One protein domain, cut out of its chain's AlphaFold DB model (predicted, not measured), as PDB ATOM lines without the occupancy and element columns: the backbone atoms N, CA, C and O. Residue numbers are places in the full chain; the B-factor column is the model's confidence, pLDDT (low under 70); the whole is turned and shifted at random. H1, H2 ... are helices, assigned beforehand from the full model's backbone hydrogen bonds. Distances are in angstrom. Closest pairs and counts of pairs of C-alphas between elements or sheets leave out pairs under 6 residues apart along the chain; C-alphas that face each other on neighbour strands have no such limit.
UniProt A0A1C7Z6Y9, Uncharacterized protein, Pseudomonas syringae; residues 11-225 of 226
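This is residues 11 to 225 of the 226 residues of an uncharacterized protein of Pseudomonas syringae (UniProt A0A1C7Z6Y9). A long, slim rod of helices: H4 runs side by side with H2 and H7 in the middle, and H1 and H8 pack on them. The short H3 folds back on H4 near one end, and the hairpin of H5 and H6 makes the other end. The printed part has 215 residues with eight named helices, H1 to H8 in order, and no named strand; the class is all helix. It is extended, with a radius of gyration of the C-alphas of 26.7 A and spans of 100 by 29 by 22 A.

H1, residues 11 to 25, begins at C-alpha 11 (-47.046, 29.603, 21.837). H2 is residues 32 to 64, 47.2 A; H3 is 70 to 79; H4 is 86 to 125, 57.3 A; H5 is 133 to 143; H6 is 148 to 165; H7 is 167 to 193, 38.8 A, with a kink of 29 degrees near residue 181. H8, residues 199 to 224, 35.9 A, ends at C-alpha 224 (-37.755, 30.682, 24.703).

H1, H2, H3, H4, H7 and H8 form a bundle, helices grouped together. H2 touches H4 at residues 106 to 124 of H4 alone, closest C-alphas Leu 56 and Tyr 113, 5.2 A. H4 and H7 run opposite ways at a shallow tilt of 8 degrees. H1 and H2, H3 and H4, H5 and H6, and H7 and H8 are hairpins. Every O i to N i+4 pair is within hydrogen-bond range in H1, H3, H4, H5 and H6; H2 has 28 of 29, H7 21 of 23, H8 21 of 22.

The C-alphas farthest apart, Gln 83 and Gly 148, are 99.9 A apart. The printed part has no cut and no long link. Residues 27 to 31, 193 to 195 and 225 have pLDDT under 70.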
ATOM      1  N   GLU A  11     -45.695  29.917  21.362       92.12
ATOM      2  CA  GLU A  11     -47.046  29.603  21.837       92.12
ATOM      3  C   GLU A  11     -47.582  28.326  21.174       92.12
ATOM      4  O   GLU A  11     -48.239  27.499  21.822       92.12
ATOM      5  N   VAL A  12     -47.271  28.132  19.888       93.06
ATOM      6  CA  VAL A  12     -47.612  26.918  19.136       93.06
ATOM      7  C   VAL A  12     -46.826  25.708  19.646       93.06
ATOM      8  O   VAL A  12     -47.437  24.661  19.891       93.06
ATOM      9  N   LEU A  13     -45.515  25.841  19.885       92.75
ATOM     10  CA  LEU A  13     -44.689  24.783  20.488       92.75
ATOM     11  C   LEU A  13     -45.246  24.344  21.847       92.75
ATOM     12  O   LEU A  13     -45.480  23.155  22.085       92.75
ATOM     13  N   GLU A  14     -45.530  25.303  22.727       91.56
ATOM     14  CA  GLU A  14     -46.070  25.037  24.056       91.56
ATOM     15  C   GLU A  14     -47.461  24.410  24.013       91.56
ATOM     16  O   GLU A  14     -47.786  23.537  24.823       91.56
ATOM     17  N   LYS A  15     -48.310  24.855  23.083       92.69
ATOM     18  CA  LYS A  15     -49.621  24.252  22.854       92.69
ATOM     19  C   LYS A  15     -49.475  22.787  22.455       92.69
ATOM     20  O   LYS A  15     -50.071  21.935  23.108       92.69
ATOM     21  N   HIS A  16     -48.650  22.480  21.457       92.44
ATOM     22  CA  HIS A  16     -48.438  21.101  21.022       92.44
ATOM     23  C   HIS A  16     -47.832  20.226  22.125       92.44
ATOM     24  O   HIS A  16     -48.294  19.103  22.329       92.44
ATOM     25  N   ARG A  17     -46.884  20.752  22.912       90.69
ATOM     26  CA  ARG A  17     -46.337  20.063  24.093       90.69
ATOM     27  C   ARG A  17     -47.420  19.753  25.126       90.69
ATOM     28  O   ARG A  17     -47.487  18.633  25.635       90.69
ATOM     29  N   ARG A  18     -48.272  20.735  25.447       90.88
ATOM     30  CA  ARG A  18     -49.393  20.555  26.384       90.88
ATOM     31  C   ARG A  18     -50.379  19.512  25.880       90.88
ATOM     32  O   ARG A  18     -50.790  18.661  26.664       90.88
ATOM     33  N   ASP A  19     -50.720  19.548  24.597       88.75
ATOM     34  CA  ASP A  19     -51.653  18.597  23.997       88.75
ATOM     35  C   ASP A  19     -51.076  17.167  24.002       88.75
ATOM     36  O   ASP A  19     -51.751  16.242  24.455       88.75
ATOM     37  N   MET A  20     -49.799  16.982  23.639       88.19
ATOM     38  CA  MET A  20     -49.108  15.684  23.755       88.19
ATOM     39  C   MET A  20     -49.023  15.196  25.210       88.19
ATOM     40  O   MET A  20     -49.260  14.022  25.494       88.19
ATOM     41  N   THR A  21     -48.754  16.099  26.159       88.88
ATOM     42  CA  THR A  21     -48.688  15.769  27.593       88.88
ATOM     43  C   THR A  21     -50.049  15.343  28.128       88.88
ATOM     44  O   THR A  21     -50.159  14.371  28.882       88.88
ATOM     45  N   ARG A  22     -51.110  16.045  27.717       85.00
ATOM     46  CA  ARG A  22     -52.487  15.700  28.059       85.00
ATOM     47  C   ARG A  22     -52.847  14.318  27.525       85.00
ATOM     48  O   ARG A  22     -53.435  13.539  28.273       85.00
ATOM     49  N   LEU A  23     -52.474  13.996  26.285       80.69
ATOM     50  CA  LEU A  23     -52.690  12.664  25.716       80.69
ATOM     51  C   LEU A  23     -51.987  11.582  26.544       80.69
ATOM     52  O   LEU A  23     -52.643  10.643  26.982       80.69
ATOM     53  N   ALA A  24     -50.700  11.752  26.862       82.44
ATOM     54  CA  ALA A  24     -49.951  10.781  27.669       82.44
ATOM     55  C   ALA A  24     -50.509  10.606  29.097       82.44
ATOM     56  O   ALA A  24     -50.452   9.517  29.673       82.44
ATOM     57  N   SER A  25     -51.070  11.678  29.665       80.81
ATOM     58  CA  SER A  25     -51.606  11.711  31.032       80.81
ATOM     59  C   SER A  25     -53.070  11.280  31.133       80.81
ATOM     60  O   SER A  25     -53.584  11.119  32.242       80.81
ATOM     61  N   THR A  26     -53.763  11.116  30.002       76.81
ATOM     62  CA  THR A  26     -55.171  10.707  30.000       76.81
ATOM     63  C   THR A  26     -55.277   9.302  30.616       76.81
ATOM     64  O   THR A  26     -54.406   8.461  30.387       76.81
ATOM     65  N   PRO A  27     -56.241   9.027  31.506       66.94
ATOM     66  CA  PRO A  27     -56.518   7.667  31.961       66.94
ATOM     67  C   PRO A  27     -57.197   6.862  30.848       66.94
ATOM     68  O   PRO A  27     -58.034   7.405  30.144       66.94
ATOM     69  N   GLY A  28     -56.890   5.572  30.741       66.12
ATOM     70  CA  GLY A  28     -57.585   4.646  29.847       66.12
ATOM     71  C   GLY A  28     -57.483   3.218  30.381       66.12
ATOM     72  O   GLY A  28     -56.669   2.940  31.270       66.12
ATOM     73  N   GLU A  29     -58.336   2.327  29.874       69.00
ATOM     74  CA  GLU A  29     -58.465   0.946  30.360       69.00
ATOM     75  C   GLU A  29     -57.654  -0.075  29.526       69.00
ATOM     76  O   GLU A  29     -56.467   0.135  29.301       69.00
ATOM     77  N   LEU A  30     -58.266  -1.200  29.117       56.47
ATOM     78  CA  LEU A  30     -57.685  -2.499  28.711       56.47
ATOM     79  C   LEU A  30     -56.455  -2.463  27.767       56.47
ATOM     80  O   LEU A  30     -55.639  -3.380  27.804       56.47
ATOM     81  N   TYR A  31     -56.286  -1.402  26.976       58.53
ATOM     82  CA  TYR A  31     -55.232  -1.237  25.959       58.53
ATOM     83  C   TYR A  31     -54.302  -0.032  26.204       58.53
ATOM     84  O   TYR A  31     -53.343   0.210  25.473       58.53
ATOM     85  N   TRP A  32     -54.570   0.726  27.260       70.00
ATOM     86  CA  TRP A  32     -53.893   1.972  27.581       70.00
ATOM     87  C   TRP A  32     -52.452   1.839  28.108       70.00
ATOM     88  O   TRP A  32     -51.672   2.760  27.880       70.00
ATOM     89  N   PRO A  33     -52.022   0.748  28.783       75.56
ATOM     90  CA  PRO A  33     -50.655   0.667  29.308       75.56
ATOM     91  C   PRO A  33     -49.546   0.710  28.243       75.56
ATOM     92  O   PRO A  33     -48.562   1.418  28.446       75.56
ATOM     93  N   SER A  34     -49.697  -0.011  27.120       74.50
ATOM     94  CA  SER A  34     -48.697  -0.027  26.028       74.50
ATOM     95  C   SER A  34     -48.634   1.324  25.327       74.50
ATOM     96  O   SER A  34     -47.573   1.935  25.212       74.50
ATOM     97  N   LEU A  35     -49.807   1.858  24.980       78.62
ATOM     98  CA  LEU A  35     -49.935   3.181  24.396       78.62
ATOM     99  C   LEU A  35     -49.361   4.271  25.315       78.62
ATOM    100  O   LEU A  35     -48.639   5.151  24.856       78.62
ATOM    101  N   ARG A  36     -49.628   4.213  26.622       79.94
ATOM    102  CA  ARG A  36     -49.059   5.158  27.588       79.94
ATOM    103  C   ARG A  36     -47.534   5.122  27.562       79.94
ATOM    104  O   ARG A  36     -46.917   6.179  27.625       79.94
ATOM    105  N   ALA A  37     -46.927   3.940  27.460       83.38
ATOM    106  CA  ALA A  37     -45.477   3.822  27.348       83.38
ATOM    107  C   ALA A  37     -44.950   4.465  26.052       83.38
ATOM    108  O   ALA A  37     -43.962   5.196  26.108       83.38
ATOM    109  N   GLN A  38     -45.629   4.271  24.916       86.25
ATOM    110  CA  GLN A  38     -45.269   4.927  23.652       86.25
ATOM    111  C   GLN A  38     -45.411   6.456  23.722       86.25
ATOM    112  O   GLN A  38     -44.498   7.181  23.328       86.25
ATOM    113  N   LEU A  39     -46.518   6.959  24.275       86.06
ATOM    114  CA  LEU A  39     -46.754   8.396  24.448       86.06
ATOM    115  C   LEU A  39     -45.749   9.027  25.418       86.06
ATOM    116  O   LEU A  39     -45.282  10.139  25.180       86.06
ATOM    117  N   GLN A  40     -45.370   8.317  26.483       88.81
ATOM    118  CA  GLN A  40     -44.330   8.779  27.399       88.81
ATOM    119  C   GLN A  40     -42.959   8.822  26.715       88.81
ATOM    120  O   GLN A  40     -42.259   9.823  26.826       88.81
ATOM    121  N   ALA A  41     -42.604   7.788  25.947       89.94
ATOM    122  CA  ALA A  41     -41.372   7.781  25.166       89.94
ATOM    123  C   ALA A  41     -41.342   8.917  24.127       89.94
ATOM    124  O   ALA A  41     -40.289   9.500  23.875       89.94
ATOM    125  N   LEU A  42     -42.495   9.268  23.547       91.00
ATOM    126  CA  LEU A  42     -42.620  10.423  22.661       91.00
ATOM    127  C   LEU A  42     -42.342  11.739  23.403       91.00
ATOM    128  O   LEU A  42     -41.598  12.573  22.895       91.00
ATOM    129  N   LEU A  43     -42.885  11.915  24.612       91.31
ATOM    130  CA  LEU A  43     -42.604  13.091  25.444       91.31
ATOM    131  C   LEU A  43     -41.133  13.187  25.846       91.31
ATOM    132  O   LEU A  43     -40.567  14.277  25.828       91.31
ATOM    133  N   ASP A  44     -40.493  12.064  26.160       93.81
ATOM    134  CA  ASP A  44     -39.064  12.044  26.471       93.81
ATOM    135  C   ASP A  44     -38.230  12.512  25.265       93.81
ATOM    136  O   ASP A  44     -37.244  13.232  25.426       93.81
ATOM    137  N   LYS A  45     -38.666  12.185  24.041       95.06
ATOM    138  CA  LYS A  45     -38.053  12.688  22.802       95.06
ATOM    139  C   LYS A  45     -38.324  14.172  22.565       95.06
ATOM    140  O   LYS A  45     -37.408  14.873  22.150       95.06
ATOM    141  N   VAL A  46     -39.524  14.671  22.869       94.50
ATOM    142  CA  VAL A  46     -39.816  16.119  22.856       94.50
ATOM    143  C   VAL A  46     -38.878  16.857  23.814       94.50
ATOM    144  O   VAL A  46     -38.238  17.824  23.418       94.50
ATOM    145  N   ASN A  47     -38.694  16.346  25.035       94.25
ATOM    146  CA  ASN A  47     -37.761  16.927  26.003       94.25
ATOM    147  C   ASN A  47     -36.307  16.911  25.496       94.25
ATOM    148  O   ASN A  47     -35.552  17.848  25.752       94.25
ATOM    149  N   ALA A  48     -35.902  15.865  24.767       96.50
ATOM    150  CA  ALA A  48     -34.581  15.799  24.146       96.50
ATOM    151  C   ALA A  48     -34.407  16.839  23.022       96.50
ATOM    152  O   ALA A  48     -33.328  17.422  22.896       96.50
ATOM    153  N   VAL A  49     -35.457  17.107  22.237       96.94
ATOM    154  CA  VAL A  49     -35.463  18.191  21.240       96.94
ATOM    155  C   VAL A  49     -35.377  19.556  21.930       96.94
ATOM    156  O   VAL A  49     -34.525  20.356  21.550       96.94
ATOM    157  N   ASP A  50     -36.171  19.801  22.977       94.62
ATOM    158  CA  ASP A  50     -36.137  21.052  23.753       94.62
ATOM    159  C   ASP A  50     -34.740  21.316  24.343       94.62
ATOM    160  O   ASP A  50     -34.228  22.442  24.287       94.62
ATOM    161  N   ALA A  51     -34.096  20.277  24.883       95.19
ATOM    162  CA  ALA A  51     -32.736  20.361  25.406       95.19
ATOM    163  C   ALA A  51     -31.727  20.703  24.298       95.19
ATOM    164  O   ALA A  51     -30.962  21.656  24.448       95.19
ATOM    165  N   ALA A  52     -31.770  19.991  23.167       96.75
ATOM    166  CA  ALA A  52     -30.882  20.240  22.031       96.75
ATOM    167  C   ALA A  52     -31.073  21.645  21.434       96.75
ATOM    168  O   ALA A  52     -30.094  22.329  21.137       96.75
ATOM    169  N   ALA A  53     -32.318  22.112  21.305       95.81
ATOM    170  CA  ALA A  53     -32.630  23.459  20.835       95.81
ATOM    171  C   ALA A  53     -32.096  24.525  21.802       95.81
ATOM    172  O   ALA A  53     -31.467  25.493  21.375       95.81
ATOM    173  N   THR A  54     -32.270  24.323  23.110       94.81
ATOM    174  CA  THR A  54     -31.744  25.231  24.140       94.81
ATOM    175  C   THR A  54     -30.216  25.300  24.103       94.81
ATOM    176  O   THR A  54     -29.641  26.392  24.137       94.81
ATOM    177  N   GLU A  55     -29.547  24.150  24.003       95.19
ATOM    178  CA  GLU A  55     -28.091  24.076  23.871       95.19
ATOM    179  C   GLU A  55     -27.597  24.773  22.604       95.19
ATOM    180  O   GLU A  55     -26.610  25.501  22.670       95.19
ATOM    181  N   LEU A  56     -28.297  24.611  21.479       96.44
ATOM    182  CA  LEU A  56     -27.983  25.292  20.225       96.44
ATOM    183  C   LEU A  56     -28.108  26.813  20.371       96.44
ATOM    184  O   LEU A  56     -27.164  27.540  20.053       96.44
ATOM    185  N   ILE A  57     -29.245  27.293  20.886       93.88
ATOM    186  CA  ILE A  57     -29.548  28.724  21.038       93.88
ATOM    187  C   ILE A  57     -28.486  29.425  21.893       93.88
ATOM    188  O   ILE A  57     -28.007  30.504  21.545       93.88
ATOM    189  N   ILE A  58     -28.086  28.804  23.004       92.50
ATOM    190  CA  ILE A  58     -27.092  29.368  23.925       92.50
ATOM    191  C   ILE A  58     -25.668  29.162  23.392       92.50
ATOM    192  O   ILE A  58     -24.835  30.072  23.434       92.50
ATOM    193  N   GLY A  59     -25.377  27.953  22.919       93.50
ATOM    194  CA  GLY A  59     -24.043  27.485  22.573       93.50
ATOM    195  C   GLY A  59     -23.469  28.155  21.334       93.50
ATOM    196  O   GLY A  59     -22.317  28.588  21.365       93.50
ATOM    197  N   ILE A  60     -24.274  28.323  20.279       93.25
ATOM    198  CA  ILE A  60     -23.849  29.056  19.079       93.25
ATOM    199  C   ILE A  60     -23.545  30.510  19.436       93.25
ATOM    200  O   ILE A  60     -22.472  31.005  19.096       93.25
ATOM    201  N   GLY A  61     -24.446  31.167  20.176       88.44
ATOM    202  CA  GLY A  61     -24.270  32.552  20.612       88.44
ATOM    203  C   GLY A  61     -22.947  32.773  21.346       88.44
ATOM    204  O   GLY A  61     -22.174  33.660  20.995       88.44
ATOM    205  N   ALA A  62     -22.658  31.919  22.330       89.56
ATOM    206  CA  ALA A  62     -21.428  31.987  23.116       89.56
ATOM    207  C   ALA A  62     -20.170  31.534  22.352       89.56
ATOM    208  O   ALA A  62     -19.056  31.887  22.745       89.56
ATOM    209  N   GLY A  63     -20.329  30.693  21.331       90.56
ATOM    210  CA  GLY A  63     -19.248  30.178  20.502       90.56
ATOM    211  C   GLY A  63     -18.770  31.194  19.477       90.56
ATOM    212  O   GLY A  63     -17.587  31.534  19.449       90.56
ATOM    213  N   LEU A  64     -19.701  31.720  18.678       91.12
ATOM    214  CA  LEU A  64     -19.399  32.675  17.614       91.12
ATOM    215  C   LEU A  64     -18.887  34.010  18.168       91.12
ATOM    216  O   LEU A  64     -17.954  34.582  17.612       91.12
ATOM    217  N   SER A  65     -19.386  34.457  19.328       85.38
ATOM    218  CA  SER A  65     -18.933  35.705  19.960       85.38
ATOM    219  C   SER A  65     -17.478  35.685  20.454       85.38
ATOM    220  O   SER A  65     -16.977  36.707  20.915       85.38
ATOM    221  N   LYS A  66     -16.817  34.520  20.470       87.38
ATOM    222  CA  LYS A  66     -15.422  34.360  20.927       87.38
ATOM    223  C   LYS A  66     -14.413  34.367  19.783       87.38
ATOM    224  O   LYS A  66     -13.214  34.291  20.046       87.38
ATOM    225  N   ILE A  67     -14.881  34.401  18.542       89.00
ATOM    226  CA  ILE A  67     -14.012  34.409  17.373       89.00
ATOM    227  C   ILE A  67     -13.368  35.787  17.281       89.00
ATOM    228  O   ILE A  67     -14.044  36.779  17.030       89.00
ATOM    229  N   ASP A  68     -12.054  35.837  17.474       89.62
ATOM    230  CA  ASP A  68     -11.267  37.051  17.300       89.62
ATOM    231  C   ASP A  68     -10.248  36.855  16.176       89.62
ATOM    232  O   ASP A  68      -9.185  36.255  16.350       89.62
ATOM    233  N   ILE A  69     -10.606  37.351  14.994       91.25
ATOM    234  CA  ILE A  69      -9.737  37.346  13.814       91.25
ATOM    235  C   ILE A  69      -8.957  38.655  13.655       91.25
ATOM    236  O   ILE A  69      -8.033  38.709  12.838       91.25
ATOM    237  N   ALA A  70      -9.286  39.699  14.425       92.00
ATOM    238  CA  ALA A  70      -8.745  41.040  14.229       92.00
ATOM    239  C   ALA A  70      -7.204  41.095  14.306       92.00
ATOM    240  O   ALA A  70      -6.601  41.758  13.453       92.00
ATOM    241  N   PRO A  71      -6.523  40.372  15.225       93.69
ATOM    242  CA  PRO A  71      -5.062  40.337  15.258       93.69
ATOM    243  C   PRO A  71      -4.446  39.804  13.957       93.69
ATOM    244  O   PRO A  71      -3.452  40.342  13.466       93.69
ATOM    245  N   TYR A  72      -5.052  38.769  13.370       94.25
ATOM    246  CA  TYR A  72      -4.567  38.147  12.139       94.25
ATOM    247  C   TYR A  72      -4.879  39.004  10.914       94.25
ATOM    248  O   TYR A  72      -4.014  39.174  10.057       94.25
ATOM    249  N   GLN A  73      -6.073  39.601  10.851       90.69
ATOM    250  CA  GLN A  73      -6.445  40.526   9.778       90.69
ATOM    251  C   GLN A  73      -5.492  41.726   9.721       90.69
ATOM    252  O   GLN A  73      -4.975  42.055   8.654       90.69
ATOM    253  N   GLN A  74      -5.184  42.336  10.871       93.12
ATOM    254  CA  GLN A  74      -4.224  43.441  10.947       93.12
ATOM    255  C   GLN A  74      -2.831  43.020  10.461       93.12
ATOM    256  O   GLN A  74      -2.199  43.747   9.695       93.12
ATOM    257  N   ALA A  75      -2.360  41.835  10.860       94.00
ATOM    258  CA  ALA A  75      -1.065  41.319  10.427       94.00
ATOM    259  C   ALA A  75      -1.015  41.045   8.912       94.00
ATOM    260  O   ALA A  75      -0.022  41.375   8.262       94.00
ATOM    261  N   ILE A  76      -2.089  40.496   8.336       93.56
ATOM    262  CA  ILE A  76      -2.216  40.260   6.890       93.56
ATOM    263  C   ILE A  76      -2.162  41.587   6.129       93.56
ATOM    264  O   ILE A  76      -1.374  41.702   5.195       93.56
ATOM    265  N   LEU A  77      -2.922  42.601   6.558       91.19
ATOM    266  CA  LEU A  77      -2.941  43.923   5.921       91.19
ATOM    267  C   LEU A  77      -1.571  44.617   5.965       91.19
ATOM    268  O   LEU A  77      -1.141  45.201   4.975       91.19
ATOM    269  N   LEU A  78      -0.850  44.528   7.090       93.00
ATOM    270  CA  LEU A  78       0.502  45.092   7.219       93.00
ATOM    271  C   LEU A  78       1.528  44.393   6.317       93.00
ATOM    272  O   LEU A  78       2.489  45.016   5.854       93.00
ATOM    273  N   LEU A  79       1.348  43.092   6.101       93.06
ATOM    274  CA  LEU A  79       2.212  42.279   5.252       93.06
ATOM    275  C   LEU A  79       1.790  42.308   3.779       93.06
ATOM    276  O   LEU A  79       2.565  41.861   2.933       93.06
ATOM    277  N   ASP A  80       0.625  42.866   3.442       89.88
ATOM    278  CA  ASP A  80       0.155  42.987   2.064       89.88
ATOM    279  C   ASP A  80       0.808  44.164   1.325       89.88
ATOM    280  O   ASP A  80       0.211  45.195   1.020       89.88
ATOM    281  N   LYS A  81       2.107  44.012   1.066       90.12
ATOM    282  CA  LYS A  81       2.948  45.003   0.391       90.12
ATOM    283  C   LYS A  81       3.741  44.377  -0.760       90.12
ATOM    284  O   LYS A  81       4.027  43.173  -0.728       90.12
ATOM    285  N   PRO A  82       4.134  45.169  -1.775       87.25
ATOM    286  CA  PRO A  82       5.051  44.700  -2.807       87.25
ATOM    287  C   PRO A  82       6.432  44.381  -2.208       87.25
ATOM    288  O   PRO A  82       6.874  45.041  -1.272       87.25
ATOM    289  N   GLN A  83       7.127  43.394  -2.790       90.62
ATOM    290  CA  GLN A  83       8.497  42.986  -2.420       90.62
ATOM    291  C   GLN A  83       8.664  42.446  -0.984       90.62
ATOM    292  O   GLN A  83       9.637  42.769  -0.304       90.62
ATOM    293  N   ARG A  84       7.744  41.587  -0.528       93.44
ATOM    294  CA  ARG A  84       7.908  40.840   0.733       93.44
ATOM    295  C   ARG A  84       9.188  40.003   0.737       93.44
ATOM    296  O   ARG A  84       9.533  39.378  -0.268       93.44
ATOM    297  N   THR A  85       9.848  39.922   1.889       95.69
ATOM    298  CA  THR A  85      10.904  38.923   2.106       95.69
ATOM    299  C   THR A  85      10.318  37.505   2.113       95.69
ATOM    300  O   THR A  85       9.100  37.305   2.183       95.69
ATOM    301  N   ALA A  86      11.182  36.486   2.054       94.81
ATOM    302  CA  ALA A  86      10.748  35.095   2.199       94.81
ATOM    303  C   ALA A  86      10.071  34.847   3.562       94.81
ATOM    304  O   ALA A  86       9.049  34.167   3.628       94.81
ATOM    305  N   GLU A  87      10.599  35.451   4.630       95.00
ATOM    306  CA  GLU A  87      10.042  35.366   5.985       95.00
ATOM    307  C   GLU A  87       8.678  36.061   6.082       95.00
ATOM    308  O   GLU A  87       7.728  35.483   6.603       95.00
ATOM    309  N   GLU A  88       8.540  37.260   5.505       95.12
ATOM    310  CA  GLU A  88       7.266  37.991   5.457       95.12
ATOM    311  C   GLU A  88       6.207  37.241   4.637       95.12
ATOM    312  O   GLU A  88       5.034  37.216   5.005       95.12
ATOM    313  N   SER A  89       6.617  36.592   3.546       93.69
ATOM    314  CA  SER A  89       5.722  35.770   2.723       93.69
ATOM    315  C   SER A  89       5.245  34.525   3.475       93.69
ATOM    316  O   SER A  89       4.065  34.184   3.406       93.69
ATOM    317  N   ALA A  90       6.133  33.871   4.231       95.00
ATOM    318  CA  ALA A  90       5.775  32.730   5.070       95.00
ATOM    319  C   ALA A  90       4.826  33.135   6.210       95.00
ATOM    320  O   ALA A  90       3.819  32.465   6.433       95.00
ATOM    321  N   ALA A  91       5.101  34.255   6.887       95.31
ATOM    322  CA  ALA A  91       4.238  34.789   7.940       95.31
ATOM    323  C   ALA A  91       2.849  35.170   7.406       95.31
ATOM    324  O   ALA A  91       1.842  34.809   8.010       95.31
ATOM    325  N   PHE A  92       2.785  35.821   6.240       93.69
ATOM    326  CA  PHE A  92       1.525  36.158   5.577       93.69
ATOM    327  C   PHE A  92       0.666  34.908   5.351       93.69
ATOM    328  O   PHE A  92      -0.478  34.869   5.794       93.69
ATOM    329  N   LEU A  93       1.228  33.860   4.739       93.44
ATOM    330  CA  LEU A  93       0.512  32.600   4.508       93.44
ATOM    331  C   LEU A  93       0.085  31.921   5.815       93.44
ATOM    332  O   LEU A  93      -1.012  31.365   5.882       93.44
ATOM    333  N   GLN A  94       0.919  31.978   6.858       96.06
ATOM    334  CA  GLN A  94       0.565  31.433   8.166       96.06
ATOM    335  C   GLN A  94      -0.645  32.160   8.759       96.06
ATOM    336  O   GLN A  94      -1.580  31.497   9.188       96.06
ATOM    337  N   TYR A  95      -0.682  33.494   8.740       95.88
ATOM    338  CA  TYR A  95      -1.828  34.241   9.265       95.88
ATOM    339  C   TYR A  95      -3.108  33.991   8.468       95.88
ATOM    340  O   TYR A  95      -4.169  33.828   9.067       95.88
ATOM    341  N   GLN A  96      -3.022  33.881   7.139       92.81
ATOM    342  CA  GLN A  96      -4.174  33.483   6.323       92.81
ATOM    343  C   GLN A  96      -4.693  32.092   6.718       92.81
ATOM    344  O   GLN A  96      -5.902  31.872   6.793       92.81
ATOM    345  N   LYS A  97      -3.782  31.158   7.010       93.25
ATOM    346  CA  LYS A  97      -4.134  29.823   7.495       93.25
ATOM    347  C   LYS A  97      -4.781  29.863   8.881       93.25
ATOM    348  O   LYS A  97      -5.756  29.150   9.085       93.25
ATOM    349  N   GLU A  98      -4.285  30.689   9.804       95.25
ATOM    350  CA  GLU A  98      -4.898  30.838  11.132       95.25
ATOM    351  C   GLU A  98      -6.327  31.373  11.040       95.25
ATOM    352  O   GLU A  98      -7.226  30.809  11.659       95.25
ATOM    353  N   VAL A  99      -6.571  32.388  10.201       93.38
ATOM    354  CA  VAL A  99      -7.938  32.868   9.938       93.38
ATOM    355  C   VAL A  99      -8.805  31.725   9.414       93.38
ATOM    356  O   VAL A  99      -9.861  31.457   9.976       93.38
ATOM    357  N   ALA A 100      -8.349  30.998   8.390       90.94
ATOM    358  CA  ALA A 100      -9.112  29.886   7.828       90.94
ATOM    359  C   ALA A 100      -9.438  28.797   8.870       90.94
ATOM    360  O   ALA A 100     -10.563  28.303   8.889       90.94
ATOM    361  N   ASN A 101      -8.491  28.452   9.746       92.44
ATOM    362  CA  ASN A 101      -8.710  27.485  10.822       92.44
ATOM    363  C   ASN A 101      -9.768  27.975  11.817       92.44
ATOM    364  O   ASN A 101     -10.672  27.217  12.147       92.44
ATOM    365  N   LEU A 102      -9.712  29.244  12.239       93.50
ATOM    366  CA  LEU A 102     -10.703  29.813  13.160       93.50
ATOM    367  C   LEU A 102     -12.122  29.758  12.583       93.50
ATOM    368  O   LEU A 102     -13.060  29.383  13.287       93.50
ATOM    369  N   LEU A 103     -12.284  30.082  11.296       91.56
ATOM    370  CA  LEU A 103     -13.586  29.999  10.626       91.56
ATOM    371  C   LEU A 103     -14.069  28.543  10.495       91.56
ATOM    372  O   LEU A 103     -15.265  28.269  10.633       91.56
ATOM    373  N   LEU A 104     -13.155  27.599  10.240       91.00
ATOM    374  CA  LEU A 104     -13.467  26.168  10.178       91.00
ATOM    375  C   LEU A 104     -13.900  25.620  11.539       91.00
ATOM    376  O   LEU A 104     -14.915  24.929  11.609       91.00
ATOM    377  N   ASP A 105     -13.183  25.959  12.607       92.88
ATOM    378  CA  ASP A 105     -13.501  25.532  13.970       92.88
ATOM    379  C   ASP A 105     -14.859  26.088  14.417       92.88
ATOM    380  O   ASP A 105     -15.699  25.358  14.945       92.88
ATOM    381  N   ALA A 106     -15.119  27.363  14.124       93.00
ATOM    382  CA  ALA A 106     -16.412  27.991  14.361       93.00
ATOM    383  C   ALA A 106     -17.547  27.310  13.585       93.00
ATOM    384  O   ALA A 106     -18.600  27.001  14.145       93.00
ATOM    385  N   SER A 107     -17.323  27.014  12.304       92.38
ATOM    386  CA  SER A 107     -18.288  26.286  11.476       92.38
ATOM    387  C   SER A 107     -18.554  24.883  12.022       92.38
ATOM    388  O   SER A 107     -19.701  24.442  12.068       92.38
ATOM    389  N   ALA A 108     -17.507  24.173  12.450       93.38
ATOM    390  CA  ALA A 108     -17.613  22.837  13.026       93.38
ATOM    391  C   ALA A 108     -18.403  22.847  14.343       93.38
ATOM    392  O   ALA A 108     -19.227  21.959  14.575       93.38
ATOM    393  N   LEU A 109     -18.212  23.878  15.170       94.44
ATOM    394  CA  LEU A 109     -18.995  24.091  16.383       94.44
ATOM    395  C   LEU A 109     -20.490  24.238  16.062       94.44
ATOM    396  O   LEU A 109     -21.308  23.505  16.615       94.44
ATOM    397  N   VAL A 110     -20.848  25.136  15.138       95.62
ATOM    398  CA  VAL A 110     -22.249  25.352  14.734       95.62
ATOM    399  C   VAL A 110     -22.856  24.071  14.146       95.62
ATOM    400  O   VAL A 110     -23.971  23.697  14.508       95.62
ATOM    401  N   ARG A 111     -22.105  23.337  13.308       95.44
ATOM    402  CA  ARG A 111     -22.547  22.049  12.741       95.44
ATOM    403  C   ARG A 111     -22.814  21.003  13.813       95.44
ATOM    404  O   ARG A 111     -23.748  20.225  13.666       95.44
ATOM    405  N   THR A 112     -22.014  20.983  14.876       96.81
ATOM    406  CA  THR A 112     -22.193  20.035  15.981       96.81
ATOM    407  C   THR A 112     -23.548  20.253  16.648       96.81
ATOM    408  O   THR A 112     -24.330  19.309  16.742       96.81
ATOM    409  N   TYR A 113     -23.873  21.497  17.014       97.25
ATOM    410  CA  TYR A 113     -25.179  21.825  17.597       97.25
ATOM    411  C   TYR A 113     -26.340  21.480  16.663       97.25
ATOM    412  O   TYR A 113     -27.308  20.857  17.098       97.25
ATOM    413  N   LEU A 114     -26.224  21.837  15.380       96.62
ATOM    414  CA  LEU A 114     -27.249  21.531  14.385       96.62
ATOM    415  C   LEU A 114     -27.467  20.019  14.241       96.62
ATOM    416  O   LEU A 114     -28.599  19.556  14.296       96.62
ATOM    417  N   SER A 115     -26.386  19.238  14.150       96.62
ATOM    418  CA  SER A 115     -26.468  17.781  14.001       96.62
ATOM    419  C   SER A 115     -27.117  17.087  15.201       96.62
ATOM    420  O   SER A 115     -27.860  16.121  15.024       96.62
ATOM    421  N   THR A 116     -26.882  17.590  16.417       97.75
ATOM    422  CA  THR A 116     -27.547  17.089  17.625       97.75
ATOM    423  C   THR A 116     -29.046  17.383  17.582       97.75
ATOM    424  O   THR A 116     -29.845  16.501  17.900       97.75
ATOM    425  N   LEU A 117     -29.444  18.588  17.157       97.69
ATOM    426  CA  LEU A 117     -30.856  18.945  17.008       97.69
ATOM    427  C   LEU A 117     -31.547  18.097  15.930       97.69
ATOM    428  O   LEU A 117     -32.607  17.532  16.196       97.69
ATOM    429  N   ASP A 118     -30.927  17.943  14.759       97.44
ATOM    430  CA  ASP A 118     -31.453  17.127  13.659       97.44
ATOM    431  C   ASP A 118     -31.634  15.661  14.072       97.44
ATOM    432  O   ASP A 118     -32.655  15.044  13.766       97.44
ATOM    433  N   ALA A 119     -30.678  15.094  14.815       97.12
ATOM    434  CA  ALA A 119     -30.785  13.728  15.319       97.12
ATOM    435  C   ALA A 119     -31.962  13.562  16.300       97.12
ATOM    436  O   ALA A 119     -32.703  12.575  16.219       97.12
ATOM    437  N   SER A 120     -32.157  14.528  17.203       97.44
ATOM    438  CA  SER A 120     -33.295  14.541  18.131       97.44
ATOM    439  C   SER A 120     -34.630  14.684  17.395       97.44
ATOM    440  O   SER A 120     -35.575  13.954  17.705       97.44
ATOM    441  N   LEU A 121     -34.708  15.558  16.384       96.69
ATOM    442  CA  LEU A 121     -35.899  15.735  15.549       96.69
ATOM    443  C   LEU A 121     -36.248  14.475  14.766       96.69
ATOM    444  O   LEU A 121     -37.375  13.995  14.854       96.69
ATOM    445  N   LEU A 122     -35.273  13.884  14.074       95.62
ATOM    446  CA  LEU A 122     -35.478  12.652  13.318       95.62
ATOM    447  C   LEU A 122     -35.954  11.516  14.233       95.62
ATOM    448  O   LEU A 122     -36.856  10.755  13.878       95.62
ATOM    449  N   SER A 123     -35.378  11.409  15.434       95.31
ATOM    450  CA  SER A 123     -35.810  10.434  16.440       95.31
ATOM    451  C   SER A 123     -37.261  10.651  16.870       95.31
ATOM    452  O   SER A 123     -37.990   9.670  17.042       95.31
ATOM    453  N   LEU A 124     -37.698  11.903  17.041       94.62
ATOM    454  CA  LEU A 124     -39.082  12.246  17.369       94.62
ATOM    455  C   LEU A 124     -40.028  11.915  16.205       94.62
ATOM    456  O   LEU A 124     -41.002  11.189  16.407       94.62
ATOM    457  N   GLU A 125     -39.719  12.387  14.998       92.56
ATOM    458  CA  GLU A 125     -40.529  12.206  13.785       92.56
ATOM    459  C   GLU A 125     -40.760  10.737  13.433       92.56
ATOM    460  O   GLU A 125     -41.874  10.343  13.096       92.56
ATOM    461  N   THR A 126     -39.716   9.916  13.534       90.69
ATOM    462  CA  THR A 126     -39.763   8.500  13.139       90.69
ATOM    463  C   THR A 126     -40.326   7.579  14.223       90.69
ATOM    464  O   THR A 126     -40.402   6.368  14.020       90.69
ATOM    465  N   SER A 127     -40.728   8.124  15.377       88.44
ATOM    466  CA  SER A 127     -41.322   7.336  16.461       88.44
ATOM    467  C   SER A 127     -42.712   6.835  16.079       88.44
ATOM    468  O   SER A 127     -43.602   7.661  15.864       88.44
ATOM    469  N   PRO A 128     -42.953   5.519  16.043       80.88
ATOM    470  CA  PRO A 128     -44.288   5.011  15.774       80.88
ATOM    471  C   PRO A 128     -45.227   5.238  16.972       80.88
ATOM    472  O   PRO A 128     -44.801   5.181  18.128       80.88
ATOM    473  N   ILE A 129     -46.503   5.495  16.670       77.31
ATOM    474  CA  ILE A 129     -47.639   5.460  17.607       77.31
ATOM    475  C   ILE A 129     -48.691   4.518  17.002       77.31
ATOM    476  O   ILE A 129     -49.781   4.921  16.600       77.31
ATOM    477  N   ASP A 130     -48.313   3.259  16.807       77.12
ATOM    478  CA  ASP A 130     -49.065   2.264  16.035       77.12
ATOM    479  C   ASP A 130     -49.641   1.125  16.885       77.12
ATOM    480  O   ASP A 130     -50.505   0.389  16.397       77.12
ATOM    481  N   ASP A 131     -49.284   1.044  18.173       74.94
ATOM    482  CA  ASP A 131     -49.826   0.054  19.123       74.94
ATOM    483  C   ASP A 131     -51.357   0.118  19.239       74.94
ATOM    484  O   ASP A 131     -51.992  -0.815  19.726       74.94
ATOM    485  N   VAL A 132     -51.967   1.217  18.788       75.31
ATOM    486  CA  VAL A 132     -53.417   1.441  18.807       75.31
ATOM    487  C   VAL A 132     -54.143   0.857  17.602       75.31
ATOM    488  O   VAL A 132     -55.347   0.633  17.681       75.31
ATOM    489  N   LEU A 133     -53.456   0.576  16.493       81.38
ATOM    490  CA  LEU A 133     -54.113   0.169  15.245       81.38
ATOM    491  C   LEU A 133     -54.785  -1.203  15.362       81.38
ATOM    492  O   LEU A 133     -55.904  -1.386  14.882       81.38
ATOM    493  N   VAL A 134     -54.123  -2.153  16.027       82.38
ATOM    494  CA  VAL A 134     -54.671  -3.497  16.257       82.38
ATOM    495  C   VAL A 134     -55.871  -3.452  17.221       82.38
ATOM    496  O   VAL A 134     -56.940  -3.917  16.821       82.38
ATOM    497  N   PRO A 135     -55.782  -2.821  18.413       81.06
ATOM    498  CA  PRO A 135     -56.938  -2.626  19.292       81.06
ATOM    499  C   PRO A 135     -58.120  -1.915  18.626       81.06
ATOM    500  O   PRO A 135     -59.265  -2.308  18.834       81.06
ATOM    501  N   ILE A 136     -57.871  -0.889  17.800       85.19
ATOM    502  CA  ILE A 136     -58.933  -0.197  17.053       85.19
ATOM    503  C   ILE A 136     -59.664  -1.177  16.131       85.19
ATOM    504  O   ILE A 136     -60.894  -1.179  16.109       85.19
ATOM    505  N   ALA A 137     -58.937  -2.018  15.390       86.81
ATOM    506  CA  ALA A 137     -59.539  -3.000  14.488       86.81
ATOM    507  C   ALA A 137     -60.346  -4.076  15.247       86.81
ATOM    508  O   ALA A 137     -61.443  -4.448  14.820       86.81
ATOM    509  N   GLU A 138     -59.841  -4.542  16.395       87.50
ATOM    510  CA  GLU A 138     -60.554  -5.475  17.282       87.50
ATOM    511  C   GLU A 138     -61.862  -4.865  17.807       87.50
ATOM    512  O   GLU A 138     -62.930  -5.466  17.674       87.50
ATOM    513  N   LEU A 139     -61.801  -3.638  18.334       87.81
ATOM    514  CA  LEU A 139     -62.961  -2.914  18.852       87.81
ATOM    515  C   LEU A 139     -63.989  -2.605  17.759       87.81
ATOM    516  O   LEU A 139     -65.190  -2.720  18.001       87.81
ATOM    517  N   GLN A 140     -63.544  -2.255  16.550       90.56
ATOM    518  CA  GLN A 140     -64.430  -2.072  15.397       90.56
ATOM    519  C   GLN A 140     -65.176  -3.364  15.054       90.56
ATOM    520  O   GLN A 140     -66.385  -3.320  14.847       90.56
ATOM    521  N   THR A 141     -64.483  -4.505  15.074       92.06
ATOM    522  CA  THR A 141     -65.091  -5.820  14.827       92.06
ATOM    523  C   THR A 141     -66.107  -6.178  15.916       92.06
ATOM    524  O   THR A 141     -67.207  -6.642  15.619       92.06
ATOM    525  N   TRP A 142     -65.786  -5.935  17.192       89.56
ATOM    526  CA  TRP A 142     -66.723  -6.185  18.293       89.56
ATOM    527  C   TRP A 142     -67.968  -5.304  18.204       89.56
ATOM    528  O   TRP A 142     -69.082  -5.806  18.373       89.56
ATOM    529  N   LEU A 143     -67.804  -4.030  17.836       92.56
ATOM    530  CA  LEU A 143     -68.908  -3.083  17.685       92.56
ATOM    531  C   LEU A 143     -69.983  -3.553  16.690       92.56
ATOM    532  O   LEU A 143     -71.149  -3.206  16.871       92.56
ATOM    533  N   GLU A 144     -69.624  -4.345  15.673       93.31
ATOM    534  CA  GLU A 144     -70.577  -4.902  14.696       93.31
ATOM    535  C   GLU A 144     -71.583  -5.877  15.326       93.31
ATOM    536  O   GLU A 144     -72.688  -6.052  14.812       93.31
ATOM    537  N   THR A 145     -71.211  -6.503  16.446       93.56
ATOM    538  CA  THR A 145     -72.010  -7.541  17.118       93.56
ATOM    539  C   THR A 145     -72.546  -7.115  18.487       93.56
ATOM    540  O   THR A 145     -73.505  -7.709  18.982       93.56
ATOM    541  N   SER A 146     -71.976  -6.071  19.091       92.19
ATOM    542  CA  SER A 146     -72.394  -5.547  20.394       92.19
ATOM    543  C   SER A 146     -73.675  -4.708  20.313       92.19
ATOM    544  O   SER A 146     -73.959  -4.032  19.324       92.19
ATOM    545  N   THR A 147     -74.453  -4.683  21.400       93.69
ATOM    546  CA  THR A 147     -75.681  -3.870  21.498       93.69
ATOM    547  C   THR A 147     -75.797  -3.163  22.849       93.69
ATOM    548  O   THR A 147     -75.104  -3.484  23.813       93.69
ATOM    549  N   GLY A 148     -76.670  -2.153  22.928       93.81
ATOM    550  CA  GLY A 148     -76.959  -1.447  24.177       93.81
ATOM    551  C   GLY A 148     -75.728  -0.772  24.798       93.81
ATOM    552  O   GLY A 148     -74.980  -0.073  24.117       93.81
ATOM    553  N   ALA A 149     -75.538  -0.969  26.104       90.62
ATOM    554  CA  ALA A 149     -74.467  -0.334  26.876       90.62
ATOM    555  C   ALA A 149     -73.054  -0.785  26.462       90.62
ATOM    556  O   ALA A 149     -72.100  -0.027  26.610       90.62
ATOM    557  N   GLU A 150     -72.915  -1.996  25.922       87.50
ATOM    558  CA  GLU A 150     -71.631  -2.527  25.457       87.50
ATOM    559  C   GLU A 150     -71.154  -1.801  24.194       87.50
ATOM    560  O   GLU A 150     -70.033  -1.301  24.151       87.50
ATOM    561  N   ALA A 151     -72.044  -1.636  23.208       91.00
ATOM    562  CA  ALA A 151     -71.748  -0.869  21.999       91.00
ATOM    563  C   ALA A 151     -71.395   0.594  22.316       91.00
ATOM    564  O   ALA A 151     -70.561   1.193  21.639       91.00
ATOM    565  N   GLN A 152     -72.015   1.173  23.348       90.12
ATOM    566  CA  GLN A 152     -71.707   2.533  23.784       90.12
ATOM    567  C   GLN A 152     -70.293   2.641  24.376       90.12
ATOM    568  O   GLN A 152     -69.545   3.526  23.970       90.12
ATOM    569  N   ARG A 153     -69.892   1.704  25.242       86.50
ATOM    570  CA  ARG A 153     -68.526   1.659  25.794       86.50
ATOM    571  C   ARG A 153     -67.461   1.476  24.716       86.50
ATOM    572  O   ARG A 153     -66.436   2.143  24.747       86.50
ATOM    573  N   ILE A 154     -67.713   0.613  23.732       86.88
ATOM    574  CA  ILE A 154     -66.775   0.401  22.620       86.88
ATOM    575  C   ILE A 154     -66.576   1.690  21.808       86.88
ATOM    576  O   ILE A 154     -65.450   2.000  21.423       86.88
ATOM    577  N   ARG A 155     -67.639   2.475  21.579       88.94
ATOM    578  CA  ARG A 155     -67.526   3.784  20.909       88.94
ATOM    579  C   ARG A 155     -66.705   4.782  21.717       88.94
ATOM    580  O   ARG A 155     -65.894   5.482  21.128       88.94
ATOM    581  N   GLU A 156     -66.888   4.813  23.034       85.81
ATOM    582  CA  GLU A 156     -66.101   5.670  23.928       85.81
ATOM    583  C   GLU A 156     -64.602   5.331  23.840       85.81
ATOM    584  O   GLU A 156     -63.797   6.233  23.618       85.81
ATOM    585  N   TYR A 157     -64.222   4.046  23.856       82.44
ATOM    586  CA  TYR A 157     -62.818   3.653  23.650       82.44
ATOM    587  C   TYR A 157     -62.287   4.011  22.253       82.44
ATOM    588  O   TYR A 157     -61.141   4.433  22.108       82.44
ATOM    589  N   LEU A 158     -63.095   3.853  21.199       84.31
ATOM    590  CA  LEU A 158     -62.690   4.232  19.841       84.31
ATOM    591  C   LEU A 158     -62.481   5.750  19.694       84.31
ATOM    592  O   LEU A 158     -61.572   6.171  18.974       84.31
ATOM    593  N   ASP A 159     -63.286   6.567  20.377       82.81
ATOM    594  CA  ASP A 159     -63.113   8.021  20.410       82.81
ATOM    595  C   ASP A 159     -61.845   8.427  21.186       82.81
ATOM    596  O   ASP A 159     -61.125   9.327  20.744       82.81
ATOM    597  N   GLU A 160     -61.503   7.728  22.276       77.94
ATOM    598  CA  GLU A 160     -60.225   7.915  22.986       77.94
ATOM    599  C   GLU A 160     -59.023   7.650  22.062       77.94
ATOM    600  O   GLU A 160     -58.109   8.474  21.968       77.94
ATOM    601  N   PHE A 161     -59.049   6.549  21.304       77.44
ATOM    602  CA  PHE A 161     -57.999   6.232  20.332       77.44
ATOM    603  C   PHE A 161     -57.918   7.225  19.172       77.44
ATOM    604  O   PHE A 161     -56.830   7.494  18.660       77.44
ATOM    605  N   ARG A 162     -59.042   7.818  18.756       76.00
ATOM    606  CA  ARG A 162     -59.027   8.879  17.743       76.00
ATOM    607  C   ARG A 162     -58.251  10.104  18.230       76.00
ATOM    608  O   ARG A 162     -57.475  10.659  17.457       76.00
ATOM    609  N   GLY A 163     -58.399  10.479  19.501       73.06
ATOM    610  CA  GLY A 163     -57.609  11.559  20.104       73.06
ATOM    611  C   GLY A 163     -56.101  11.279  20.093       73.06
ATOM    612  O   GLY A 163     -55.300  12.196  19.927       73.06
ATOM    613  N   VAL A 164     -55.710  10.009  20.202       72.62
ATOM    614  CA  VAL A 164     -54.310   9.563  20.116       72.62
ATOM    615  C   VAL A 164     -53.778   9.650  18.687       72.62
ATOM    616  O   VAL A 164     -52.670  10.137  18.485       72.62
ATOM    617  N   LEU A 165     -54.577   9.250  17.692       71.81
ATOM    618  CA  LEU A 165     -54.240   9.415  16.272       71.81
ATOM    619  C   LEU A 165     -54.127  10.897  15.874       71.81
ATOM    620  O   LEU A 165     -53.332  11.248  15.005       71.81
ATOM    621  N   ASP A 166     -54.873  11.787  16.532       71.25
ATOM    622  CA  ASP A 166     -54.688  13.236  16.397       71.25
ATOM    623  C   ASP A 166     -53.370  13.732  17.032       71.25
ATOM    624  O   ASP A 166     -52.879  14.798  16.655       71.25
ATOM    625  N   GLY A 167     -52.743  12.950  17.919       70.88
ATOM    626  CA  GLY A 167     -51.425  13.227  18.503       70.88
ATOM    627  C   GLY A 167     -50.314  13.386  17.464       70.88
ATOM    628  O   GLY A 167     -49.432  14.233  17.629       70.88
ATOM    629  N   ASP A 168     -50.411  12.680  16.336       79.38
ATOM    630  CA  ASP A 168     -49.490  12.835  15.206       79.38
ATOM    631  C   ASP A 168     -49.528  14.248  14.610       79.38
ATOM    632  O   ASP A 168     -48.499  14.756  14.155       79.38
ATOM    633  N   LYS A 169     -50.678  14.933  14.670       84.25
ATOM    634  CA  LYS A 169     -50.791  16.335  14.236       84.25
ATOM    635  C   LYS A 169     -50.058  17.269  15.188       84.25
ATOM    636  O   LYS A 169     -49.435  18.224  14.732       84.25
ATOM    637  N   PHE A 170     -50.116  17.004  16.495       88.38
ATOM    638  CA  PHE A 170     -49.393  17.804  17.484       88.38
ATOM    639  C   PHE A 170     -47.886  17.616  17.350       88.38
ATOM    640  O   PHE A 170     -47.154  18.602  17.348       88.38
ATOM    641  N   ARG A 171     -47.431  16.373  17.144       91.19
ATOM    642  CA  ARG A 171     -46.028  16.080  16.833       91.19
ATOM    643  C   ARG A 171     -45.574  16.807  15.569       91.19
ATOM    644  O   ARG A 171     -44.558  17.488  15.609       91.19
ATOM    645  N   ALA A 172     -46.319  16.688  14.469       91.44
ATOM    646  CA  ALA A 172     -45.966  17.329  13.204       91.44
ATOM    647  C   ALA A 172     -45.914  18.862  13.321       91.44
ATOM    648  O   ALA A 172     -45.004  19.485  12.781       91.44
ATOM    649  N   GLY A 173     -46.857  19.465  14.053       92.94
ATOM    650  CA  GLY A 173     -46.852  20.902  14.331       92.94
ATOM    651  C   GLY A 173     -45.655  21.337  15.179       92.94
ATOM    652  O   GLY A 173     -44.983  22.300  14.832       92.94
ATOM    653  N   TYR A 174     -45.333  20.590  16.240       94.69
ATOM    654  CA  TYR A 174     -44.147  20.848  17.061       94.69
ATOM    655  C   TYR A 174     -42.856  20.759  16.235       94.69
ATOM    656  O   TYR A 174     -42.046  21.682  16.240       94.69
ATOM    657  N   VAL A 175     -42.696  19.675  15.472       95.56
ATOM    658  CA  VAL A 175     -41.552  19.465  14.575       95.56
ATOM    659  C   VAL A 175     -41.417  20.622  13.591       95.56
ATOM    660  O   VAL A 175     -40.334  21.186  13.477       95.56
ATOM    661  N   HIS A 176     -42.513  21.020  12.938       95.56
ATOM    662  CA  HIS A 176     -42.518  22.118  11.975       95.56
ATOM    663  C   HIS A 176     -41.978  23.423  12.568       95.56
ATOM    664  O   HIS A 176     -41.183  24.111  11.927       95.56
ATOM    665  N   GLU A 177     -42.385  23.759  13.793       95.88
ATOM    666  CA  GLU A 177     -41.909  24.958  14.477       95.88
ATOM    667  C   GLU A 177     -40.412  24.882  14.812       95.88
ATOM    668  O   GLU A 177     -39.684  25.845  14.562       95.88
ATOM    669  N   ILE A 178     -39.905  23.734  15.280       96.38
ATOM    670  CA  ILE A 178     -38.461  23.550  15.513       96.38
ATOM    671  C   ILE A 178     -37.672  23.561  14.192       96.38
ATOM    672  O   ILE A 178     -36.565  24.100  14.142       96.38
ATOM    673  N   SER A 179     -38.226  23.042  13.093       95.56
ATOM    674  CA  SER A 179     -37.562  23.058  11.782       95.56
ATOM    675  C   SER A 179     -37.252  24.475  11.283       95.56
ATOM    676  O   SER A 179     -36.326  24.648  10.492       95.56
ATOM    677  N   LYS A 180     -37.959  25.510  11.760       95.25
ATOM    678  CA  LYS A 180     -37.632  26.917  11.455       95.25
ATOM    679  C   LYS A 180     -36.280  27.337  12.043       95.25
ATOM    680  O   LYS A 180     -35.523  28.057  11.396       95.25
ATOM    681  N   LEU A 181     -35.931  26.834  13.230       95.25
ATOM    682  CA  LEU A 181     -34.608  27.032  13.833       95.25
ATOM    683  C   LEU A 181     -33.513  26.335  13.015       95.25
ATOM    684  O   LEU A 181     -32.488  26.947  12.718       95.25
ATOM    685  N   VAL A 182     -33.756  25.089  12.596       95.38
ATOM    686  CA  VAL A 182     -32.859  24.335  11.699       95.38
ATOM    687  C   VAL A 182     -32.645  25.089  10.384       95.38
ATOM    688  O   VAL A 182     -31.516  25.213   9.912       95.38
ATOM    689  N   PHE A 183     -33.714  25.644   9.808       93.88
ATOM    690  CA  PHE A 183     -33.646  26.450   8.591       93.88
ATOM    691  C   PHE A 183     -32.758  27.690   8.766       93.88
ATOM    692  O   PHE A 183     -31.878  27.919   7.941       93.88
ATOM    693  N   ALA A 184     -32.923  28.447   9.854       93.25
ATOM    694  CA  ALA A 184     -32.114  29.639  10.120       93.25
ATOM    695  C   ALA A 184     -30.611  29.324  10.262       93.25
ATOM    696  O   ALA A 184     -29.767  30.065   9.757       93.25
ATOM    697  N   VAL A 185     -30.260  28.203  10.904       94.31
ATOM    698  CA  VAL A 185     -28.853  27.780  11.033       94.31
ATOM    699  C   VAL A 185     -28.287  27.292   9.694       94.31
ATOM    700  O   VAL A 185     -27.132  27.570   9.378       94.31
ATOM    701  N   ASN A 186     -29.082  26.603   8.875       92.69
ATOM    702  CA  ASN A 186     -28.655  26.215   7.528       92.69
ATOM    703  C   ASN A 186     -28.467  27.427   6.610       92.69
ATOM    704  O   ASN A 186     -27.476  27.481   5.886       92.69
ATOM    705  N   TYR A 187     -29.328  28.441   6.716       90.44
ATOM    706  CA  TYR A 187     -29.166  29.695   5.984       90.44
ATOM    707  C   TYR A 187     -27.815  30.361   6.282       90.44
ATOM    708  O   TYR A 187     -27.147  30.842   5.367       90.44
ATOM    709  N   PHE A 188     -27.358  30.344   7.541       90.75
ATOM    710  CA  PHE A 188     -26.008  30.803   7.884       90.75
ATOM    711  C   PHE A 188     -24.928  30.049   7.090       90.75
ATOM    712  O   PHE A 188     -24.036  30.680   6.526       90.75
ATOM    713  N   PHE A 189     -25.015  28.719   6.987       89.19
ATOM    714  CA  PHE A 189     -24.043  27.942   6.212       89.19
ATOM    715  C   PHE A 189     -24.090  28.246   4.719       89.19
ATOM    716  O   PHE A 189     -23.029  28.382   4.114       89.19
ATOM    717  N   ASP A 190     -25.281  28.381   4.143       87.12
ATOM    718  CA  ASP A 190     -25.431  28.685   2.720       87.12
ATOM    719  C   ASP A 190     -24.757  30.020   2.371       87.12
ATOM    720  O   ASP A 190     -24.034  30.113   1.384       87.12
ATOM    721  N   ASN A 191     -24.872  31.023   3.244       82.56
ATOM    722  CA  ASN A 191     -24.282  32.344   3.011       82.56
ATOM    723  C   ASN A 191     -22.779  32.416   3.339       82.56
ATOM    724  O   ASN A 191     -22.039  33.173   2.716       82.56
ATOM    725  N   VAL A 192     -22.295  31.617   4.293       79.94
ATOM    726  CA  VAL A 192     -20.867  31.575   4.649       79.94
ATOM    727  C   VAL A 192     -20.032  30.787   3.631       79.94
ATOM    728  O   VAL A 192     -18.850  31.082   3.427       79.94
ATOM    729  N   LEU A 193     -20.614  29.771   2.989       66.12
ATOM    730  CA  LEU A 193     -19.900  28.875   2.072       66.12
ATOM    731  C   LEU A 193     -19.717  29.447   0.658       66.12
ATOM    732  O   LEU A 193     -18.856  28.962  -0.076       66.12
ATOM    733  N   GLU A 194     -20.449  30.498   0.289       64.50
ATOM    734  CA  GLU A 194     -20.334  31.179  -1.013       64.50
ATOM    735  C   GLU A 194     -19.142  32.163  -1.103       64.50
ATOM    736  O   GLU A 194     -19.004  32.917  -2.067       64.50
ATOM    737  N   GLY A 195     -18.250  32.154  -0.108       62.78
ATOM    738  CA  GLY A 195     -17.252  33.199   0.118       62.78
ATOM    739  C   GLY A 195     -16.171  33.398  -0.958       62.78
ATOM    740  O   GLY A 195     -15.727  32.483  -1.655       62.78
ATOM    741  N   SER A 196     -15.671  34.637  -0.994       72.00
ATOM    742  CA  SER A 196     -14.554  35.126  -1.816       72.00
ATOM    743  C   SER A 196     -13.292  34.235  -1.754       72.00
ATOM    744  O   SER A 196     -13.007  33.617  -0.716       72.00
ATOM    745  N   PRO A 197     -12.468  34.177  -2.828       75.62
ATOM    746  CA  PRO A 197     -11.131  33.580  -2.763       75.62
ATOM    747  C   PRO A 197     -10.186  34.343  -1.819       75.62
ATOM    748  O   PRO A 197      -9.193  33.770  -1.374       75.62
ATOM    749  N   ASP A 198     -10.496  35.602  -1.498       85.12
ATOM    750  CA  ASP A 198      -9.784  36.394  -0.497       85.12
ATOM    751  C   ASP A 198     -10.214  35.992   0.922       85.12
ATOM    752  O   ASP A 198     -11.395  36.030   1.275       85.12
ATOM    753  N   VAL A 199      -9.234  35.612   1.744       86.38
ATOM    754  CA  VAL A 199      -9.446  35.179   3.127       86.38
ATOM    755  C   VAL A 199      -9.957  36.300   4.030       86.38
ATOM    756  O   VAL A 199     -10.712  36.006   4.949       86.38
ATOM    757  N   ILE A 200      -9.584  37.562   3.780       86.50
ATOM    758  CA  ILE A 200     -10.042  38.695   4.596       86.50
ATOM    759  C   ILE A 200     -11.516  38.949   4.327       86.50
ATOM    760  O   ILE A 200     -12.309  38.936   5.261       86.50
ATOM    761  N   GLN A 201     -11.885  39.048   3.048       88.31
ATOM    762  CA  GLN A 201     -13.280  39.205   2.646       88.31
ATOM    763  C   GLN A 201     -14.145  38.050   3.167       88.31
ATOM    764  O   GLN A 201     -15.215  38.278   3.718       88.31
ATOM    765  N   ARG A 202     -13.663  36.804   3.059       88.50
ATOM    766  CA  ARG A 202     -14.368  35.637   3.605       88.50
ATOM    767  C   ARG A 202     -14.566  35.732   5.116       88.50
ATOM    768  O   ARG A 202     -15.605  35.317   5.617       88.50
ATOM    769  N   ALA A 203     -13.568  36.228   5.840       89.62
ATOM    770  CA  ALA A 203     -13.655  36.370   7.282       89.62
ATOM    771  C   ALA A 203     -14.630  37.486   7.687       89.62
ATOM    772  O   ALA A 203     -15.407  37.291   8.617       89.62
ATOM    773  N   ASP A 204     -14.662  38.594   6.946       89.56
ATOM    774  CA  ASP A 204     -15.634  39.673   7.153       89.56
ATOM    775  C   ASP A 204     -17.070  39.203   6.869       89.56
ATOM    776  O   ASP A 204     -17.974  39.451   7.668       89.56
ATOM    777  N   ASP A 205     -17.283  38.462   5.776       89.56
ATOM    778  CA  ASP A 205     -18.582  37.857   5.463       89.56
ATOM    779  C   ASP A 205     -19.009  36.846   6.534       89.56
ATOM    780  O   ASP A 205     -20.158  36.857   6.977       89.56
ATOM    781  N   PHE A 206     -18.075  36.019   7.012       91.44
ATOM    782  CA  PHE A 206     -18.331  35.081   8.100       91.44
ATOM    783  C   PHE A 206     -18.780  35.793   9.379       91.44
ATOM    784  O   PHE A 206     -19.765  35.377   9.991       91.44
ATOM    785  N   LEU A 207     -18.067  36.843   9.802       91.19
ATOM    786  CA  LEU A 207     -18.413  37.595  11.010       91.19
ATOM    787  C   LEU A 207     -19.776  38.269  10.872       91.19
ATOM    788  O   LEU A 207     -20.599  38.157  11.774       91.19
ATOM    789  N   ARG A 208     -20.055  38.884   9.717       91.06
ATOM    790  CA  ARG A 208     -21.353  39.507   9.434       91.06
ATOM    791  C   ARG A 208     -22.505  38.510   9.570       91.06
ATOM    792  O   ARG A 208     -23.470  38.780  10.279       91.06
ATOM    793  N   HIS A 209     -22.394  37.345   8.938       91.00
ATOM    794  CA  HIS A 209     -23.429  36.312   9.026       91.00
ATOM    795  C   HIS A 209     -23.494  35.654  10.411       91.00
ATOM    796  O   HIS A 209     -24.567  35.241  10.852       91.00
ATOM    797  N   SER A 210     -22.369  35.599  11.127       92.44
ATOM    798  CA  SER A 210     -22.344  35.173  12.527       92.44
ATOM    799  C   SER A 210     -23.137  36.134  13.405       92.44
ATOM    800  O   SER A 210     -23.973  35.677  14.176       92.44
ATOM    801  N   ASP A 211     -22.944  37.443  13.255       91.81
ATOM    802  CA  ASP A 211     -23.691  38.459  14.004       91.81
ATOM    803  C   ASP A 211     -25.196  38.380  13.710       91.81
ATOM    804  O   ASP A 211     -26.009  38.400  14.634       91.81
ATOM    805  N   GLU A 212     -25.581  38.196  12.442       92.19
ATOM    806  CA  GLU A 212     -26.982  38.003  12.048       92.19
ATOM    807  C   GLU A 212     -27.620  36.781  12.730       92.19
ATOM    808  O   GLU A 212     -28.741  36.879  13.244       92.19
ATOM    809  N   LEU A 213     -26.910  35.646  12.760       93.69
ATOM    810  CA  LEU A 213     -27.358  34.431  13.438       93.69
ATOM    811  C   LEU A 213     -27.411  34.624  14.959       93.69
ATOM    812  O   LEU A 213     -28.377  34.212  15.597       93.69
ATOM    813  N   VAL A 214     -26.403  35.260  15.556       93.31
ATOM    814  CA  VAL A 214     -26.360  35.523  17.001       93.31
ATOM    815  C   VAL A 214     -27.509  36.434  17.427       93.31
ATOM    816  O   VAL A 214     -28.125  36.181  18.462       93.31
ATOM    817  N   ASP A 215     -27.831  37.465  16.646       92.44
ATOM    818  CA  ASP A 215     -28.972  38.342  16.910       92.44
ATOM    819  C   ASP A 215     -30.297  37.577  16.835       92.44
ATOM    820  O   ASP A 215     -31.107  37.681  17.759       92.44
ATOM    821  N   TYR A 216     -30.478  36.748  15.801       93.06
ATOM    822  CA  TYR A 216     -31.642  35.868  15.667       93.06
ATOM    823  C   TYR A 216     -31.795  34.934  16.879       93.06
ATOM    824  O   TYR A 216     -32.868  34.839  17.478       93.06
ATOM    825  N   LEU A 217     -30.711  34.274  17.299       93.50
ATOM    826  CA  LEU A 217     -30.732  33.371  18.451       93.50
ATOM    827  C   LEU A 217     -30.958  34.117  19.768       93.50
ATOM    828  O   LEU A 217     -31.588  33.577  20.673       93.50
ATOM    829  N   ARG A 218     -30.476  35.358  19.895       91.31
ATOM    830  CA  ARG A 218     -30.714  36.195  21.077       91.31
ATOM    831  C   ARG A 218     -32.180  36.600  21.188       91.31
ATOM    832  O   ARG A 218     -32.727  36.556  22.291       91.31
ATOM    833  N   GLU A 219     -32.800  36.972  20.072       91.31
ATOM    834  CA  GLU A 219     -34.235  37.254  20.005       91.31
ATOM    835  C   GLU A 219     -35.038  36.011  20.392       91.31
ATOM    836  O   GLU A 219     -35.831  36.067  21.333       91.31
ATOM    837  N   LEU A 220     -34.736  34.862  19.779       91.06
ATOM    838  CA  LEU A 220     -35.387  33.598  20.109       91.06
ATOM    839  C   LEU A 220     -35.200  33.225  21.586       91.06
ATOM    840  O   LEU A 220     -36.159  32.887  22.267       91.06
ATOM    841  N   HIS A 221     -33.990  33.351  22.127       90.62
ATOM    842  CA  HIS A 221     -33.703  33.064  23.533       90.62
ATOM    843  C   HIS A 221     -34.525  33.925  24.506       90.62
ATOM    844  O   HIS A 221     -34.830  33.473  25.610       90.62
ATOM    845  N   SER A 222     -34.874  35.158  24.119       87.94
ATOM    846  CA  SER A 222     -35.684  36.051  24.955       87.94
ATOM    847  C   SER A 222     -37.122  35.557  25.127       87.94
ATOM    848  O   SER A 222     -37.692  35.736  26.202       87.94
ATOM    849  N   VAL A 223     -37.662  34.879  24.110       86.44
ATOM    850  CA  VAL A 223     -39.014  34.296  24.108       86.44
ATOM    851  C   VAL A 223     -39.023  32.805  24.460       86.44
ATOM    852  O   VAL A 223     -40.040  32.280  24.878       86.44
ATOM    853  N   TRP A 224     -37.886  32.111  24.367       82.00
ATOM    854  CA  TRP A 224     -37.755  30.682  24.703       82.00
ATOM    855  C   TRP A 224     -37.866  30.389  26.210       82.00
ATOM    856  O   TRP A 224     -38.049  29.248  26.625       82.00
ATOM    857  N   LYS A 225     -37.671  31.414  27.048       63.00
ATOM    858  CA  LYS A 225     -37.662  31.319  28.518       63.00
ATOM    859  C   LYS A 225     -38.974  31.733  29.187       63.00
ATOM    860  O   LYS A 225     -39.066  31.590  30.408       63.00
TER     861      LYS A 225